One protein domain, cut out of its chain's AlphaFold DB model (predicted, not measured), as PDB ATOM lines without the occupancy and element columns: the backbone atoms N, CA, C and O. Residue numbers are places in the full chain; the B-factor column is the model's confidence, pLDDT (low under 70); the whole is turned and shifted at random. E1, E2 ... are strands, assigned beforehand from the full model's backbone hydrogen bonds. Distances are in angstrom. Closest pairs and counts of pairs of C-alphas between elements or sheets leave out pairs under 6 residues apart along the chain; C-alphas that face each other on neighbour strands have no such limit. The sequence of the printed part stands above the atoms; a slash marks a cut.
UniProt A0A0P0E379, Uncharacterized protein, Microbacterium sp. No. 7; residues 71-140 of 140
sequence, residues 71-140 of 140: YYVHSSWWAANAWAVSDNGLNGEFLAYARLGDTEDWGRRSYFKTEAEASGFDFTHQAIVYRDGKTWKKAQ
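Overview. This is residues 71 to 140 of the 140 residues of an uncharacterized protein of Microbacterium sp. No. 7 (UniProt A0A0P0E379). You are looking at a small, slender sandwich, the four-stranded sheet E4 E3 E6 E7 face to face with the three-stranded sheet E1 E2 E5, their strands running nearly along one another, at 16 degrees. The 70 printed residues hold seven named strands, E1 to E7 in chain order, and no named helix: the class is all strand, and both sheets are antiparallel. The whole is compact, with a radius of gyration of the C-alphas of 11.4 A, and a rod in outline, 37 by 16 by 15 A.

Along the chain. Find C-alpha 71 at (162.364, 115.363, 110.700); from there E1, residues 71 to 76, runs 17.0 A. Next come E2, residues 79 to 86, 23.8 A, and E3, residues 94 to 100, 20.5 A. E4, residues 103 to 106, is 10.4 A long; E5, residues 113 to 119, is 20.4 A; E6, residues 125 to 131, is 20.2 A. E7, residues 134 to 139, runs 14.7 A to C-alpha 139 at (156.324, 113.537, 120.619).

Arrangement. Begin at the hairpin E1 and E2, where N 74 and O 81 are 2.8 A apart. On the other side of E2 look for E5, with N 82 and O 116 at 2.9 A. In the twisted second sheet, check N 97 and O 128 of E3 and E6, 2.8 A; N 98 and O 105 of the hairpin E3 and E4, 2.9 A; and N 129 and O 137 of the hairpin E6 and E7, 2.9 A. Between the sheets, the closest C-alphas of E3 and E5 are those of Ala 98 and Glu 117, 5.3 A. E1 and E4 are apart.

Size, cuts and confidence. The two C-alphas farthest apart are those of Asn 88 and Phe 123, 36.8 A. The printed part has no cut and no long link. Its mean pLDDT is 91.1, and no printed residue is under 70.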
ATOM      1  N   TYR A  71     163.646 115.674 110.092       87.00
ATOM      2  CA  TYR A  71     162.364 115.363 110.700       87.00
ATOM      3  C   TYR A  71     161.969 116.438 111.695       87.00
ATOM      4  O   TYR A  71     162.810 117.135 112.265       87.00
ATOM      5  N   TYR A  72     160.675 116.486 111.964       88.06
ATOM      6  CA  TYR A  72     160.095 117.292 113.016       88.06
ATOM      7  C   TYR A  72     158.908 116.549 113.599       88.06
ATOM      8  O   TYR A  72     158.064 116.022 112.876       88.06
ATOM      9  N   VAL A  73     158.870 116.497 114.923       90.75
ATOM     10  CA  VAL A  73     157.730 116.007 115.684       90.75
ATOM     11  C   VAL A  73     157.457 117.018 116.780       90.75
ATOM     12  O   VAL A  73     158.346 117.360 117.560       90.75
ATOM     13  N   HIS A  74     156.233 117.514 116.826       88.75
ATOM     14  CA  HIS A  74     155.775 118.448 117.837       88.75
ATOM     15  C   HIS A  74     154.399 118.017 118.311       88.75
ATOM     16  O   HIS A  74     153.547 117.656 117.508       88.75
ATOM     17  N   SER A  75     154.194 118.037 119.621       87.00
ATOM     18  CA  SER A  75     152.939 117.643 120.236       87.00
ATOM     19  C   SER A  75     152.666 118.559 121.416       87.00
ATOM     20  O   SER A  75     153.550 118.827 122.230       87.00
ATOM     21  N   SER A  76     151.453 119.081 121.458       86.50
ATOM     22  CA  SER A  76     150.943 119.978 122.479       86.50
ATOM     23  C   SER A  76     149.432 119.808 122.542       86.50
ATOM     24  O   SER A  76     148.810 119.407 121.560       86.50
ATOM     25  N   TRP A  77     148.830 120.210 123.654       87.69
ATOM     26  CA  TRP A  77     147.377 120.263 123.822       87.69
ATOM     27  C   TRP A  77     146.596 121.061 122.771       87.69
ATOM     28  O   TRP A  77     145.380 120.936 122.746       87.69
ATOM     29  N   TRP A  78     147.243 121.850 121.899       87.75
ATOM     30  CA  TRP A  78     146.561 122.561 120.808       87.75
ATOM     31  C   TRP A  78     146.970 122.131 119.391       87.75
ATOM     32  O   TRP A  78     146.350 122.542 118.409       87.75
ATOM     33  N   ALA A  79     148.039 121.348 119.257       86.00
ATOM     34  CA  ALA A  79     148.555 120.933 117.959       86.00
ATOM     35  C   ALA A  79     149.487 119.728 118.078       86.00
ATOM     36  O   ALA A  79     150.396 119.717 118.914       86.00
ATOM     37  N   ALA A  80     149.340 118.789 117.151       91.69
ATOM     38  CA  ALA A  80     150.271 117.711 116.873       91.69
ATOM     39  C   ALA A  80     150.729 117.803 115.410       91.69
ATOM     40  O   ALA A  80     149.912 117.906 114.506       91.69
ATOM     41  N   ASN A  81     152.038 117.782 115.182       92.12
ATOM     42  CA  ASN A  81     152.663 117.934 113.873       92.12
ATOM     43  C   ASN A  81     153.784 116.912 113.716       92.12
ATOM     44  O   ASN A  81     154.676 116.833 114.563       92.12
ATOM     45  N   ALA A  82     153.778 116.168 112.619       93.69
ATOM     46  CA  ALA A  82     154.835 115.234 112.265       93.69
ATOM     47  C   ALA A  82     155.210 115.413 110.794       93.69
ATOM     48  O   ALA A  82     154.360 115.306 109.920       93.69
ATOM     49  N   TRP A  83     156.490 115.616 110.494       91.19
ATOM     50  CA  TRP A  83     156.981 115.565 109.121       91.19
ATOM     51  C   TRP A  83     158.377 114.968 109.039       91.19
ATOM     52  O   TRP A  83     159.159 114.992 109.993       91.19
ATOM     53  N   ALA A  84     158.685 114.417 107.872       90.06
ATOM     54  CA  ALA A  84     160.021 113.971 107.522       90.06
ATOM     55  C   ALA A  84     160.290 114.217 106.043       90.06
ATOM     56  O   ALA A  84     159.387 114.085 105.216       90.06
ATOM     57  N   VAL A  85     161.535 114.569 105.731       89.94
ATOM     58  CA  VAL A  85     162.044 114.783 104.376       89.94
ATOM     59  C   VAL A  85     163.382 114.062 104.223       89.94
ATOM     60  O   VAL A  85     164.198 114.063 105.142       89.94
ATOM     61  N   SER A  86     163.623 113.468 103.057       86.56
ATOM     62  CA  SER A  86     164.926 112.946 102.656       86.56
ATOM     63  C   SER A  86     165.296 113.430 101.264       86.56
ATOM     64  O   SER A  86     164.497 113.350 100.335       86.56
ATOM     65  N   ASP A  87     166.559 113.823 101.115       82.12
ATOM     66  CA  ASP A  87     167.069 114.407  99.871       82.12
ATOM     67  C   ASP A  87     167.285 113.386  98.742       82.12
ATOM     68  O   ASP A  87     167.444 113.766  97.584       82.12
ATOM     69  N   ASN A  88     167.322 112.086  99.051       79.25
ATOM     70  CA  ASN A  88     167.706 111.057  98.081       79.25
ATOM     71  C   ASN A  88     166.855 109.780  98.111       79.25
ATOM     72  O   ASN A  88     167.116 108.871  97.329       79.25
ATOM     73  N   GLY A  89     165.861 109.676  98.999       79.94
ATOM     74  CA  GLY A  89     164.982 108.503  99.082       79.94
ATOM     75  C   GLY A  89     165.654 107.208  99.559       79.94
ATOM     76  O   GLY A  89     164.989 106.189  99.712       79.94
ATOM     77  N   LEU A  90     166.958 107.232  99.852       80.81
ATOM     78  CA  LEU A  90     167.723 106.065 100.314       80.81
ATOM     79  C   LEU A  90     167.540 105.801 101.809       80.81
ATOM     80  O   LEU A  90     168.094 104.855 102.363       80.81
ATOM     81  N   ASN A  91     166.763 106.650 102.474       79.31
ATOM     82  CA  ASN A  91     166.522 106.576 103.897       79.31
ATOM     83  C   ASN A  91     165.338 105.683 104.279       79.31
ATOM     84  O   ASN A  91     164.973 105.656 105.445       79.31
ATOM     85  N   GLY A  92     164.775 104.904 103.366       87.06
ATOM     86  CA  GLY A  92     163.609 104.078 103.678       87.06
ATOM     87  C   GLY A  92     162.306 104.871 103.633       87.06
ATOM     88  O   GLY A  92     162.288 106.074 103.368       87.06
ATOM     89  N   GLU A  93     161.198 104.165 103.813       94.25
ATOM     90  CA  GLU A  93     159.863 104.719 103.622       94.25
ATOM     91  C   GLU A  93     159.396 105.437 104.890       94.25
ATOM     92  O   GLU A  93     159.336 104.845 105.972       94.25
ATOM     93  N   PHE A  94     159.032 106.712 104.764       95.19
ATOM     94  CA  PHE A  94     158.467 107.491 105.855       95.19
ATOM     95  C   PHE A  94     156.945 107.458 105.854       95.19
ATOM     96  O   PHE A  94     156.311 107.450 104.801       95.19
ATOM     97  N   LEU A  95     156.370 107.530 107.052       97.31
ATOM     98  CA  LEU A  95     154.949 107.772 107.281       97.31
ATOM     99  C   LEU A  95     154.794 108.670 108.509       97.31
ATOM    100  O   LEU A  95     155.271 108.323 109.586       97.31
ATOM    101  N   ALA A  96     154.159 109.824 108.350       97.00
ATOM    102  CA  ALA A  96     153.831 110.717 109.454       97.00
ATOM    103  C   ALA A  96     152.444 110.395 110.010       97.00
ATOM    104  O   ALA A  96     151.551 109.984 109.271       97.00
ATOM    105  N   TYR A  97     152.278 110.612 111.304       97.50
ATOM    106  CA  TYR A  97     151.021 110.480 112.018       97.50
ATOM    107  C   TYR A  97     150.916 111.594 113.050       97.50
ATOM    108  O   TYR A  97     151.864 111.835 113.803       97.50
ATOM    109  N   ALA A  98     149.765 112.247 113.099       96.56
ATOM    110  CA  ALA A  98     149.429 113.233 114.108       96.56
ATOM    111  C   ALA A  98     148.050 112.914 114.685       96.56
ATOM    112  O   ALA A  98     147.131 112.543 113.963       96.56
ATOM    113  N   ARG A  99     147.908 113.061 115.997       95.06
ATOM    114  CA  ARG A  99     146.656 112.877 116.715       95.06
ATOM    115  C   ARG A  99     146.476 113.960 117.757       95.06
ATOM    116  O   ARG A  99     147.400 114.248 118.518       95.06
ATOM    117  N   LEU A 100     145.261 114.480 117.823       93.56
ATOM    118  CA  LEU A 100     144.784 115.383 118.853       93.56
ATOM    119  C   LEU A 100     143.336 115.013 119.208       93.56
ATOM    120  O   LEU A 100     142.421 115.268 118.429       93.56
ATOM    121  N   GLY A 101     143.124 114.374 120.358       91.12
ATOM    122  CA  GLY A 101     141.824 113.827 120.752       91.12
ATOM    123  C   GLY A 101     141.354 112.735 119.794       91.12
ATOM    124  O   GLY A 101     142.025 111.706 119.648       91.12
ATOM    125  N   ASP A 102     140.217 112.993 119.147       93.06
ATOM    126  CA  ASP A 102     139.619 112.163 118.092       93.06
ATOM    127  C   ASP A 102     140.042 112.596 116.675       93.06
ATOM    128  O   ASP A 102     139.726 111.920 115.695       93.06
ATOM    129  N   THR A 103     140.761 113.714 116.549       93.50
ATOM    130  CA  THR A 103     141.312 114.168 115.273       93.50
ATOM    131  C   THR A 103     142.605 113.418 115.004       93.50
ATOM    132  O   THR A 103     143.587 113.577 115.730       93.50
ATOM    133  N   GLU A 104     142.620 112.620 113.946       95.56
ATOM    134  CA  GLU A 104     143.798 111.895 113.483       95.56
ATOM    135  C   GLU A 104     144.105 112.287 112.039       95.56
ATOM    136  O   GLU A 104     143.201 112.410 111.212       95.56
ATOM    137  N   ASP A 105     145.389 112.452 111.740       96.94
ATOM    138  CA  ASP A 105     145.891 112.680 110.394       96.94
ATOM    139  C   ASP A 105     147.069 111.750 110.098       96.94
ATOM    140  O   ASP A 105     147.940 111.494 110.940       96.94
ATOM    141  N   TRP A 106     147.084 111.240 108.873       97.38
ATOM    142  CA  TRP A 106     148.102 110.335 108.367       97.38
ATOM    143  C   TRP A 106     148.711 110.925 107.108       97.38
ATOM    144  O   TRP A 106     148.044 111.122 106.092       97.38
ATOM    145  N   GLY A 107     150.022 111.116 107.150       95.25
ATOM    146  CA  GLY A 107     150.770 111.547 105.989       95.25
ATOM    147  C   GLY A 107     150.839 110.471 104.912       95.25
ATOM    148  O   GLY A 107     150.596 109.282 105.134       95.25
ATOM    149  N   ARG A 108     151.230 110.875 103.705       94.62
ATOM    150  CA  ARG A 108     151.464 109.926 102.614       94.62
ATOM    151  C   ARG A 108     152.734 109.114 102.873       94.62
ATOM    152  O   ARG A 108     153.800 109.692 103.072       94.62
ATOM    153  N   ARG A 109     152.650 107.788 102.727       95.50
ATOM    154  CA  ARG A 109     153.841 106.925 102.667       95.50
ATOM    155  C   ARG A 109     154.759 107.337 101.520       95.50
ATOM    156  O   ARG A 109     154.303 107.511 100.388       95.50
ATOM    157  N   SER A 110     156.030 107.573 101.815       93.50
ATOM    158  CA  SER A 110     156.939 108.197 100.855       93.50
ATOM    159  C   SER A 110     158.389 108.054 101.283       93.50
ATOM    160  O   SER A 110     158.723 108.283 102.440       93.50
ATOM    161  N   TYR A 111     159.273 107.777 100.330       90.31
ATOM    162  CA  TYR A 111     160.721 107.781 100.558       90.31
ATOM    163  C   TYR A 111     161.309 109.197 100.691       90.31
ATOM    164  O   TYR A 111     162.419 109.358 101.186       90.31
ATOM    165  N   PHE A 112     160.580 110.234 100.260       89.94
ATOM    166  CA  PHE A 112     161.126 111.593 100.125       89.94
ATOM    167  C   PHE A 112     160.517 112.610 101.076       89.94
ATOM    168  O   PHE A 112     161.224 113.472 101.576       89.94
ATOM    169  N   LYS A 113     159.201 112.557 101.284       92.44
ATOM    170  CA  LYS A 113     158.477 113.515 102.125       92.44
ATOM    171  C   LYS A 113     157.173 112.922 102.631       92.44
ATOM    172  O   LYS A 113     156.391 112.427 101.820       92.44
ATOM    173  N   THR A 114     156.917 113.073 103.924       95.81
ATOM    174  CA  THR A 114     155.621 112.840 104.571       95.81
ATOM    175  C   THR A 114     155.347 113.956 105.574       95.81
ATOM    176  O   THR A 114     156.280 114.516 106.147       95.81
ATOM    177  N   GLU A 115     154.076 114.259 105.802       94.81
ATOM    178  CA  GLU A 115     153.618 115.326 106.691       94.81
ATOM    179  C   GLU A 115     152.227 114.962 107.211       94.81
ATOM    180  O   GLU A 115     151.445 114.401 106.448       94.81
ATOM    181  N   ALA A 116     151.972 115.209 108.493       96.31
ATOM    182  CA  ALA A 116     150.689 115.018 109.155       96.31
ATOM    183  C   ALA A 116     150.503 116.095 110.229       96.31
ATOM    184  O   ALA A 116     151.442 116.386 110.982       96.31
ATOM    185  N   GLU A 117     149.297 116.642 110.326       95.12
ATOM    186  CA  GLU A 117     148.941 117.694 111.276       95.12
ATOM    187  C   GLU A 117     147.543 117.461 111.862       95.12
ATOM    188  O   GLU A 117     146.574 117.218 111.151       95.12
ATOM    189  N   ALA A 118     147.428 117.591 113.182       91.94
ATOM    190  CA  ALA A 118     146.159 117.624 113.891       91.94
ATOM    191  C   ALA A 118     146.128 118.861 114.796       91.94
ATOM    192  O   ALA A 118     147.016 119.054 115.628       91.94
ATOM    193  N   SER A 119     145.106 119.699 114.644       89.12
ATOM    194  CA  SER A 119     144.916 120.941 115.403       89.12
ATOM    195  C   SER A 119     143.566 120.947 116.126       89.12
ATOM    196  O   SER A 119     142.642 120.225 115.747       89.12
ATOM    197  N   GLY A 120     143.463 121.701 117.225       84.62
ATOM    198  CA  GLY A 120     142.297 121.666 118.119       84.62
ATOM    199  C   GLY A 120     142.663 121.983 119.567       84.62
ATOM    200  O   GLY A 120     143.638 122.683 119.800       84.62
ATOM    201  N   PHE A 121     141.897 121.484 120.541       84.88
ATOM    202  CA  PHE A 121     142.275 121.496 121.959       84.88
ATOM    203  C   PHE A 121     141.932 120.146 122.589       84.88
ATOM    204  O   PHE A 121     140.756 119.812 122.695       84.88
ATOM    205  N   ASP A 122     142.940 119.381 123.004       89.69
ATOM    206  CA  ASP A 122     142.748 118.091 123.671       89.69
ATOM    207  C   ASP A 122     143.960 117.728 124.544       89.69
ATOM    208  O   ASP A 122     145.091 118.108 124.255       89.69
ATOM    209  N   PHE A 123     143.748 116.959 125.612       86.94
ATOM    210  CA  PHE A 123     144.837 116.446 126.456       86.94
ATOM    211  C   PHE A 123     145.564 115.247 125.837       86.94
ATOM    212  O   PHE A 123     146.679 114.912 126.233       86.94
ATOM    213  N   THR A 124     144.934 114.584 124.875       90.88
ATOM    214  CA  THR A 124     145.478 113.461 124.125       90.88
ATOM    215  C   THR A 124     146.134 114.006 122.871       90.88
ATOM    216  O   THR A 124     145.462 114.255 121.878       90.88
ATOM    217  N   HIS A 125     147.450 114.183 122.888       89.75
ATOM    218  CA  HIS A 125     148.193 114.683 121.735       89.75
ATOM    219  C   HIS A 125     149.373 113.776 121.413       89.75
ATOM    220  O   HIS A 125     150.130 113.376 122.293       89.75
ATOM    221  N   GLN A 126     149.561 113.428 120.146       93.25
ATOM    222  CA  GLN A 126     150.643 112.550 119.723       93.25
ATOM    223  C   GLN A 126     151.075 112.881 118.299       93.25
ATOM    224  O   GLN A 126     150.254 112.996 117.404       93.25
ATOM    225  N   ALA A 127     152.378 112.973 118.077       94.31
ATOM    226  CA  ALA A 127     152.975 113.106 116.758       94.31
ATOM    227  C   ALA A 127     154.046 112.029 116.591       94.31
ATOM    228  O   ALA A 127     154.917 111.881 117.450       94.31
ATOM    229  N   ILE A 128     153.988 111.254 115.511       95.06
ATOM    230  CA  ILE A 128     154.909 110.152 115.231       95.06
ATOM    231  C   ILE A 128     155.377 110.232 113.782       95.06
ATOM    232  O   ILE A 128     154.588 110.414 112.863       95.06
ATOM    233  N   VAL A 129     156.669 110.010 113.573       93.69
ATOM    234  CA  VAL A 129     157.208 109.633 112.270       93.69
ATOM    235  C   VAL A 129     157.634 108.175 112.344       93.69
ATOM    236  O   VAL A 129     158.445 107.788 113.192       93.69
ATOM    237  N   TYR A 130     157.097 107.370 111.440       95.94
ATOM    238  CA  TYR A 130     157.529 106.007 111.181       95.94
ATOM    239  C   TYR A 130     158.565 105.986 110.056       95.94
ATOM    240  O   TYR A 130     158.496 106.784 109.122       95.94
ATOM    241  N   ARG A 131     159.507 105.048 110.150       93.81
ATOM    242  CA  ARG A 131     160.483 104.705 109.114       93.81
ATOM    243  C   ARG A 131     160.447 103.194 108.927       93.81
ATOM    244  O   ARG A 131     160.604 102.460 109.905       93.81
ATOM    245  N   ASP A 132     160.154 102.743 107.712       94.25
ATOM    246  CA  ASP A 132     159.999 101.324 107.361       94.25
ATOM    247  C   ASP A 132     159.022 100.585 108.303       94.25
ATOM    248  O   ASP A 132     159.284  99.490 108.806       94.25
ATOM    249  N   GLY A 133     157.902 101.243 108.625       91.88
ATOM    250  CA  GLY A 133     156.852 100.714 109.504       91.88
ATOM    251  C   GLY A 133     157.173 100.714 111.005       91.88
ATOM    252  O   GLY A 133     156.328 100.313 111.802       91.88
ATOM    253  N   LYS A 134     158.354 101.182 111.427       94.19
ATOM    254  CA  LYS A 134     158.745 101.279 112.845       94.19
ATOM    255  C   LYS A 134     158.728 102.724 113.317       94.19
ATOM    256  O   LYS A 134     159.095 103.622 112.568       94.19
ATOM    257  N   THR A 135     158.345 102.962 114.572       94.00
ATOM    258  CA  THR A 135     158.435 104.297 115.180       94.00
ATOM    259  C   THR A 135     159.881 104.774 115.152       94.00
ATOM    260  O   THR A 135     160.746 104.190 115.802       94.00
ATOM    261  N   TRP A 136     160.132 105.846 114.409       91.38
ATOM    262  CA  TRP A 136     161.453 106.448 114.306       91.38
ATOM    263  C   TRP A 136     161.594 107.627 115.263       91.38
ATOM    264  O   TRP A 136     162.568 107.706 116.012       91.38
ATOM    265  N   LYS A 137     160.603 108.524 115.274       92.06
ATOM    266  CA  LYS A 137     160.556 109.711 116.137       92.06
ATOM    267  C   LYS A 137     159.141 109.913 116.655       92.06
ATOM    268  O   LYS A 137     158.187 109.594 115.954       92.06
ATOM    269  N   LYS A 138     159.008 110.417 117.881       91.56
ATOM    270  CA  LYS A 138     157.708 110.666 118.510       91.56
ATOM    271  C   LYS A 138     157.748 111.854 119.469       91.56
ATOM    272  O   LYS A 138     158.776 112.075 120.105       91.56
ATOM    273  N   ALA A 139     156.620 112.539 119.599       86.19
ATOM    274  CA  ALA A 139     156.324 113.537 120.619       86.19
ATOM    275  C   ALA A 139     154.909 113.279 121.166       86.19
ATOM    276  O   ALA A 139     154.005 112.944 120.400       86.19
ATOM    277  N   GLN A 140     154.728 113.396 122.479       85.19
ATOM    278  CA  GLN A 140     153.466 113.196 123.193       85.19
ATOM    279  C   GLN A 140     153.494 114.002 124.481       85.19
ATOM    280  O   GLN A 140     154.603 114.188 125.026       85.19
TER     281      GLN A 140